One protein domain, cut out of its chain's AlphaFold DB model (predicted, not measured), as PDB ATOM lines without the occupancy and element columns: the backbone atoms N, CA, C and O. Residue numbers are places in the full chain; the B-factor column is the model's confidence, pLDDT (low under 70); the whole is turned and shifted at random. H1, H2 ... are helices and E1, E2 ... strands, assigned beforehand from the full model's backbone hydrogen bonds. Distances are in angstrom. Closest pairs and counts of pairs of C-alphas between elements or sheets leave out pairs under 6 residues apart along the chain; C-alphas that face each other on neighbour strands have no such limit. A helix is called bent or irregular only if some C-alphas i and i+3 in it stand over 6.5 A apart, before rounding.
ATOM      1  N   SER A   8     142.727 115.704 207.320       86.75
ATOM      2  CA  SER A   8     143.847 115.211 206.526       86.75
ATOM      3  C   SER A   8     144.385 116.325 205.632       86.75
ATOM      4  O   SER A   8     143.617 117.068 205.025       86.75
ATOM      5  N   PHE A   9     145.707 116.425 205.530       89.62
ATOM      6  CA  PHE A   9     146.401 117.350 204.639       89.62
ATOM      7  C   PHE A   9     147.258 116.556 203.653       89.62
ATOM      8  O   PHE A   9     147.869 115.553 204.024       89.62
ATOM      9  N   ASN A  10     147.305 116.997 202.399       90.12
ATOM     10  CA  ASN A  10     148.160 116.438 201.362       90.12
ATOM     11  C   ASN A  10     148.811 117.554 200.539       90.12
ATOM     12  O   ASN A  10     148.218 118.605 200.326       90.12
ATOM     13  N   ALA A  11     150.022 117.300 200.058       91.12
ATOM     14  CA  ALA A  11     150.707 118.137 199.086       91.12
ATOM     15  C   ALA A  11     151.176 117.234 197.943       91.12
ATOM     16  O   ALA A  11     151.734 116.165 198.197       91.12
ATOM     17  N   ARG A  12     150.928 117.635 196.696       88.94
ATOM     18  CA  ARG A  12     151.410 116.926 195.509       88.94
ATOM     19  C   ARG A  12     152.146 117.893 194.595       88.94
ATOM     20  O   ARG A  12     151.666 118.993 194.321       88.94
ATOM     21  N   LEU A  13     153.295 117.435 194.122       91.56
ATOM     22  CA  LEU A  13     154.117 118.090 193.117       91.56
ATOM     23  C   LEU A  13     154.090 117.209 191.871       91.56
ATOM     24  O   LEU A  13     154.268 115.996 191.975       91.56
ATOM     25  N   GLY A  14     153.847 117.806 190.713       87.12
ATOM     26  CA  GLY A  14     153.848 117.107 189.437       87.12
ATOM     27  C   GLY A  14     154.295 118.023 188.309       87.12
ATOM     28  O   GLY A  14     154.379 119.237 188.474       87.12
ATOM     29  N   VAL A  15     154.579 117.433 187.158       83.94
ATOM     30  CA  VAL A  15     154.834 118.163 185.916       83.94
ATOM     31  C   VAL A  15     153.834 117.650 184.894       83.94
ATOM     32  O   VAL A  15     153.728 116.441 184.695       83.94
ATOM     33  N   MET A  16     153.072 118.555 184.286       77.62
ATOM     34  CA  MET A  16     152.224 118.227 183.146       77.62
ATOM     35  C   MET A  16     153.051 118.394 181.872       77.62
ATOM     36  O   MET A  16     153.629 119.457 181.645       77.62
ATOM     37  N   PHE A  17     153.110 117.333 181.067       72.94
ATOM     38  CA  PHE A  17     153.702 117.359 179.735       72.94
ATOM     39  C   PHE A  17     152.569 117.465 178.721       72.94
ATOM     40  O   PHE A  17     151.819 116.510 178.531       72.94
ATOM     41  N   VAL A  18     152.413 118.640 178.117       66.44
ATOM     42  CA  VAL A  18     151.314 118.900 177.167       66.44
ATOM     43  C   VAL A  18     151.614 118.288 175.786       66.44
ATOM     44  O   VAL A  18     150.702 118.101 174.989       66.44
ATOM     45  N   GLY A  19     152.861 117.867 175.537       63.56
ATOM     46  CA  GLY A  19     153.292 117.293 174.260       63.56
ATOM     47  C   GLY A  19     153.756 118.348 173.258       63.56
ATOM     48  O   GLY A  19     153.800 119.537 173.562       63.56
ATOM     49  N   SER A  20     154.166 117.902 172.070       60.91
ATOM     50  CA  SER A  20     154.386 118.772 170.908       60.91
ATOM     51  C   SER A  20     153.035 119.269 170.408       60.91
ATOM     52  O   SER A  20     152.165 118.465 170.079       60.91
ATOM     53  N   VAL A  21     152.854 120.587 170.407       55.09
ATOM     54  CA  VAL A  21     151.676 121.225 169.820       55.09
ATOM     55  C   VAL A  21     151.791 121.063 168.308       55.09
ATOM     56  O   VAL A  21     152.726 121.587 167.716       55.09
ATOM     57  N   GLU A  22     150.873 120.320 167.697       56.53
ATOM     58  CA  GLU A  22     150.796 120.194 166.240       56.53
ATOM     59  C   GLU A  22     150.147 121.480 165.700       56.53
ATOM     60  O   GLU A  22     148.957 121.730 165.916       56.53
ATOM     61  N   ALA A  23     150.957 122.363 165.111       57.50
ATOM     62  CA  ALA A  23     150.522 123.671 164.630       57.50
ATOM     63  C   ALA A  23     150.255 123.617 163.119       57.50
ATOM     64  O   ALA A  23     151.170 123.705 162.304       57.50
ATOM     65  N   GLU A  24     148.986 123.503 162.731       56.47
ATOM     66  CA  GLU A  24     148.590 123.524 161.321       56.47
ATOM     67  C   GLU A  24     148.266 124.965 160.879       56.47
ATOM     68  O   GLU A  24     147.219 125.522 161.218       56.47
ATOM     69  N   LEU A  25     149.179 125.600 160.133       56.38
ATOM     70  CA  LEU A  25     148.942 126.909 159.515       56.38
ATOM     71  C   LEU A  25     148.377 126.726 158.101       56.38
ATOM     72  O   LEU A  25     149.056 126.218 157.211       56.38
ATOM     73  N   SER A  26     147.155 127.206 157.868       59.19
ATOM     74  CA  SER A  26     146.562 127.272 156.528       59.19
ATOM     75  C   SER A  26     146.404 128.724 156.076       59.19
ATOM     76  O   SER A  26     145.926 129.582 156.817       59.19
ATOM     77  N   SER A  27     146.820 129.013 154.842       57.12
ATOM     78  CA  SER A  27     146.635 130.316 154.200       57.12
ATOM     79  C   SER A  27     145.580 130.196 153.108       57.12
ATOM     80  O   SER A  27     145.645 129.299 152.268       57.12
ATOM     81  N   THR A  28     144.595 131.094 153.107       59.84
ATOM     82  CA  THR A  28     143.568 131.176 152.061       59.84
ATOM     83  C   THR A  28     143.765 132.469 151.265       59.84
ATOM     84  O   THR A  28     143.621 133.565 151.799       59.84
ATOM     85  N   GLY A  29     144.132 132.367 149.978       59.81
ATOM     86  CA  GLY A  29     144.330 133.533 149.104       59.81
ATOM     87  C   GLY A  29     145.104 133.251 147.809       59.81
ATOM     88  O   GLY A  29     145.638 132.165 147.615       59.81
ATOM     89  N   LEU A  30     145.190 134.253 146.922       59.75
ATOM     90  CA  LEU A  30     145.837 134.172 145.595       59.75
ATOM     91  C   LEU A  30     147.341 133.824 145.632       59.75
ATOM     92  O   LEU A  30     147.880 133.381 144.625       59.75
ATOM     93  N   LEU A  31     148.001 134.019 146.777       60.97
ATOM     94  CA  LEU A  31     149.417 133.701 147.014       60.97
ATOM     95  C   LEU A  31     149.615 132.378 147.774       60.97
ATOM     96  O   LEU A  31     150.748 131.979 148.018       60.97
ATOM     97  N   ALA A  32     148.534 131.674 148.136       58.81
ATOM     98  CA  ALA A  32     148.610 130.413 148.878       58.81
ATOM     99  C   ALA A  32     149.303 129.285 148.087       58.81
ATOM    100  O   ALA A  32     149.752 128.306 148.672       58.81
ATOM    101  N   SER A  33     149.402 129.429 146.764       60.50
ATOM    102  CA  SER A  33     150.106 128.518 145.859       60.50
ATOM    103  C   SER A  33     151.476 129.041 145.401       60.50
ATOM    104  O   SER A  33     152.110 128.395 144.566       60.50
ATOM    105  N   ASP A  34     151.946 130.187 145.917       69.50
ATOM    106  CA  ASP A  34     153.276 130.713 145.593       69.50
ATOM    107  C   ASP A  34     154.363 129.874 146.300       69.50
ATOM    108  O   ASP A  34     154.329 129.729 147.529       69.50
ATOM    109  N   PRO A  35     155.349 129.323 145.564       70.75
ATOM    110  CA  PRO A  35     156.419 128.517 146.144       70.75
ATOM    111  C   PRO A  35     157.217 129.228 147.243       70.75
ATOM    112  O   PRO A  35     157.643 128.579 148.195       70.75
ATOM    113  N   ASN A  36     157.418 130.547 147.147       75.94
ATOM    114  CA  ASN A  36     158.164 131.305 148.155       75.94
ATOM    115  C   ASN A  36     157.349 131.471 149.442       75.94
ATOM    116  O   ASN A  36     157.887 131.310 150.536       75.94
ATOM    117  N   PHE A  37     156.043 131.706 149.308       72.44
ATOM    118  CA  PHE A  37     155.129 131.815 150.444       72.44
ATOM    119  C   PHE A  37     155.032 130.493 151.221       72.44
ATOM    120  O   PHE A  37     155.061 130.492 152.447       72.44
ATOM    121  N   LEU A  38     155.004 129.352 150.527       74.50
ATOM    122  CA  LEU A  38     155.011 128.032 151.170       74.50
ATOM    123  C   LEU A  38     156.329 127.732 151.903       74.50
ATOM    124  O   LEU A  38     156.312 127.084 152.951       74.50
ATOM    125  N   ILE A  39     157.472 128.194 151.385       79.88
ATOM    126  CA  ILE A  39     158.773 128.049 152.061       79.88
ATOM    127  C   ILE A  39     158.806 128.877 153.350       79.88
ATOM    128  O   ILE A  39     159.278 128.389 154.378       79.88
ATOM    129  N   GLU A  40     158.305 130.110 153.307       78.12
ATOM    130  CA  GLU A  40     158.207 130.975 154.486       78.12
ATOM    131  C   GLU A  40     157.222 130.415 155.516       78.12
ATOM    132  O   GLU A  40     157.562 130.340 156.693       78.12
ATOM    133  N   LEU A  41     156.068 129.906 155.076       80.50
ATOM    134  CA  LEU A  41     155.078 129.268 155.945       80.50
ATOM    135  C   LEU A  41     155.657 128.053 156.683       80.50
ATOM    136  O   LEU A  41     155.486 127.920 157.890       80.50
ATOM    137  N   ASN A  42     156.387 127.183 155.979       80.19
ATOM    138  CA  ASN A  42     157.034 126.028 156.604       80.19
ATOM    139  C   ASN A  42     158.140 126.441 157.582       80.19
ATOM    140  O   ASN A  42     158.321 125.796 158.613       80.19
ATOM    141  N   ARG A  43     158.902 127.497 157.277       82.50
ATOM    142  CA  ARG A  43     159.896 128.034 158.218       82.50
ATOM    143  C   ARG A  43     159.235 128.554 159.487       82.50
ATOM    144  O   ARG A  43     159.713 128.218 160.564       82.50
ATOM    145  N   GLU A  44     158.141 129.293 159.341       78.12
ATOM    146  CA  GLU A  44     157.376 129.846 160.458       78.12
ATOM    147  C   GLU A  44     156.802 128.740 161.355       78.12
ATOM    148  O   GLU A  44     156.934 128.797 162.576       78.12
ATOM    149  N   VAL A  45     156.234 127.684 160.763       78.81
ATOM    150  CA  VAL A  45     155.728 126.522 161.514       78.81
ATOM    151  C   VAL A  45     156.849 125.857 162.315       78.81
ATOM    152  O   VAL A  45     156.696 125.647 163.515       78.81
ATOM    153  N   ASN A  46     158.004 125.600 161.695       80.50
ATOM    154  CA  ASN A  46     159.136 124.978 162.391       80.50
ATOM    155  C   ASN A  46     159.684 125.852 163.533       80.50
ATOM    156  O   ASN A  46     160.063 125.323 164.580       80.50
ATOM    157  N   SER A  47     159.748 127.178 163.361       80.44
ATOM    158  CA  SER A  47     160.161 128.068 164.454       80.44
ATOM    159  C   SER A  47     159.149 128.076 165.592       80.44
ATOM    160  O   SER A  47     159.550 128.003 166.749       80.44
ATOM    161  N   LEU A  48     157.849 128.087 165.280       78.25
ATOM    162  CA  LEU A  48     156.796 128.034 166.291       78.25
ATOM    163  C   LEU A  48     156.826 126.715 167.072       78.25
ATOM    164  O   LEU A  48     156.739 126.737 168.296       78.25
ATOM    165  N   GLU A  49     157.006 125.576 166.402       76.62
ATOM    166  CA  GLU A  49     157.166 124.282 167.076       76.62
ATOM    167  C   GLU A  49     158.394 124.272 167.998       76.62
ATOM    168  O   GLU A  49     158.294 123.869 169.158       76.62
ATOM    169  N   SER A  50     159.533 124.789 167.523       78.81
ATOM    170  CA  SER A  50     160.763 124.888 168.318       78.81
ATOM    171  C   SER A  50     160.608 125.795 169.546       78.81
ATOM    172  O   SER A  50     161.138 125.481 170.613       78.81
ATOM    173  N   ASP A  51     159.899 126.915 169.420       73.25
ATOM    174  CA  ASP A  51     159.670 127.836 170.534       73.25
ATOM    175  C   ASP A  51     158.723 127.224 171.573       73.25
ATOM    176  O   ASP A  51     158.950 127.335 172.781       73.25
ATOM    177  N   LEU A  52     157.685 126.518 171.117       72.56
ATOM    178  CA  LEU A  52     156.718 125.836 171.978       72.56
ATOM    179  C   LEU A  52     157.311 124.604 172.676       72.56
ATOM    180  O   LEU A  52     156.859 124.250 173.769       72.56
ATOM    181  N   ASP A  53     158.362 123.999 172.118       72.44
ATOM    182  CA  ASP A  53     159.095 122.881 172.716       72.44
ATOM    183  C   ASP A  53     159.642 123.205 174.118       72.44
ATOM    184  O   ASP A  53     159.597 122.364 175.023       72.44
ATOM    185  N   GLY A  54     160.081 124.447 174.337       68.12
ATOM    186  CA  GLY A  54     160.538 124.927 175.645       68.12
ATOM    187  C   GLY A  54     159.414 125.089 176.675       68.12
ATOM    188  O   GLY A  54     159.651 124.954 177.877       68.12
ATOM    189  N   TYR A  55     158.181 125.315 176.219       70.00
ATOM    190  CA  TYR A  55     156.998 125.499 177.066       70.00
ATOM    191  C   TYR A  55     156.232 124.198 177.325       70.00
ATOM    192  O   TYR A  55     155.152 124.231 177.903       70.00
ATOM    193  N   LYS A  56     156.770 123.033 176.947       70.38
ATOM    194  CA  LYS A  56     156.112 121.727 177.144       70.38
ATOM    195  C   LYS A  56     155.889 121.345 178.607       70.38
ATOM    196  O   LYS A  56     155.005 120.534 178.896       70.38
ATOM    197  N   TYR A  57     156.708 121.879 179.514       76.56
ATOM    198  CA  TYR A  57     156.730 121.492 180.921       76.56
ATOM    199  C   TYR A  57     156.028 122.530 181.791       76.56
ATOM    200  O   TYR A  57     156.551 123.618 182.024       76.56
ATOM    201  N   TYR A  58     154.884 122.150 182.353       82.44
ATOM    202  CA  TYR A  58     154.167 122.980 183.314       82.44
ATOM    203  C   TYR A  58     154.270 122.360 184.710       82.44
ATOM    204  O   TYR A  58     153.659 121.312 184.956       82.44
ATOM    205  N   PRO A  59     155.047 122.952 185.638       85.75
ATOM    206  CA  PRO A  59     155.082 122.480 187.014       85.75
ATOM    207  C   PRO A  59     153.742 122.777 187.692       85.75
ATOM    208  O   PRO A  59     153.239 123.898 187.656       85.75
ATOM    209  N   VAL A  60     153.169 121.765 188.338       87.00
ATOM    210  CA  VAL A  60     151.904 121.868 189.066       87.00
ATOM    211  C   VAL A  60     152.147 121.548 190.533       87.00
ATOM    212  O   VAL A  60     152.658 120.483 190.888       87.00
ATOM    213  N   VAL A  61     151.736 122.473 191.398       91.00
ATOM    214  CA  VAL A  61     151.743 122.307 192.852       91.00
ATOM    215  C   VAL A  61     150.301 122.285 193.327       91.00
ATOM    216  O   VAL A  61     149.528 123.189 193.019       91.00
ATOM    217  N   SER A  62     149.929 121.258 194.083       90.06
ATOM    218  CA  SER A  62     148.599 121.157 194.678       90.06
ATOM    219  C   SER A  62     148.693 120.879 196.168       90.06
ATOM    220  O   SER A  62     149.448 120.017 196.615       90.06
ATOM    221  N   LEU A  63     147.911 121.631 196.935       92.69
ATOM    222  CA  LEU A  63     147.733 121.450 198.367       92.69
ATOM    223  C   LEU A  63     146.273 121.069 198.592       92.69
ATOM    224  O   LEU A  63     145.370 121.718 198.069       92.69
ATOM    225  N   GLY A  64     146.042 119.998 199.339       89.38
ATOM    226  CA  GLY A  64     144.719 119.469 199.615       89.38
ATOM    227  C   GLY A  64     144.479 119.351 201.109       89.38
ATOM    228  O   GLY A  64     145.321 118.868 201.862       89.38
ATOM    229  N   PHE A  65     143.288 119.750 201.529       90.69
ATOM    230  CA  PHE A  65     142.799 119.601 202.889       90.69
ATOM    231  C   PHE A  65     141.465 118.858 202.830       90.69
ATOM    232  O   PHE A  65     140.601 119.205 202.029       90.69
ATOM    233  N   SER A  66     141.319 117.795 203.614       85.69
ATOM    234  CA  SER A  66     140.140 116.931 203.616       85.69
ATOM    235  C   SER A  66     139.668 116.691 205.042       85.69
ATOM    236  O   SER A  66     140.488 116.518 205.945       85.69
ATOM    237  N   ARG A  67     138.349 116.674 205.237       82.31
ATOM    238  CA  ARG A  67     137.698 116.337 206.502       82.31
ATOM    239  C   ARG A  67     136.960 115.018 206.334       82.31
ATOM    240  O   ARG A  67     136.128 114.922 205.438       82.31
ATOM    241  N   ASN A  68     137.240 114.041 207.188       75.00
ATOM    242  CA  ASN A  68     136.458 112.809 207.249       75.00
ATOM    243  C   ASN A  68     135.527 112.894 208.463       75.00
ATOM    244  O   ASN A  68     135.986 113.235 209.556       75.00
TER     245      ASN A  68
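What this domain is: This is residues 8 to 68 of the 69 residues of an uncharacterized protein of Robiginitomaculum sp (UniProt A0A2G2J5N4). A long, thin rod: a two-stranded antiparallel ribbon, E1 and E2, makes one half of the length, and the helix H1, placed end to end with it, makes the other half. The unnamed stretch of residues 18 to 34 leaves E1, runs out along the helix half and folds back into H1 at the far end, from where the chain returns through H1 and E2. The printed part has 61 residues, with two named strands and one named helix in the order E1, H1, E2; the class is mixed, helices and strands. It is extended, with a radius of gyration of the C-alphas of 20.6 A and spans of 66 by 20 by 10 A.

How they stand to each other: The sheet has two neighbour strands, E1, residues 8 to 17, and E2, residues 57 to 67. They are antiparallel, with 162 degrees between their N-to-C directions. The C-alphas of Ser 8 and Ser 66 face each other at 5.0 A, and those of Phe 17 and Tyr 57 at 5.3 A. N 10 and O 64 are within hydrogen-bond range at 2.8 A, as are N 58 and O 16 at 3.1 A. A tight link of 3 residues joins H1, residues 35 to 53, to E2. In H1 every O i to N i+4 pair is within hydrogen-bond range.

Where its parts are: E1 measures 28.6 A from C-alpha 8 at (143.847, 115.211, 206.526) to C-alpha 17. E2 measures 32.3 A and ends with C-alpha 67 at (137.698, 116.337, 206.502). H1 measures 27.3 A, begins with C-alpha 35 at (156.419, 128.517, 146.144) and is not bent.

The domain as a whole: The C-alphas of Asp 34 and Asn 68 are the two farthest apart, 66.4 A, while those of Ser 8 and Asn 68, the first and last printed, are 7.8 A apart. The printed part has no cut. The link from E1 to H1 is long, with 17 residues. The mean pLDDT of the printed part is 75.1, and residues 18 to 34 and residue 54 are under 70.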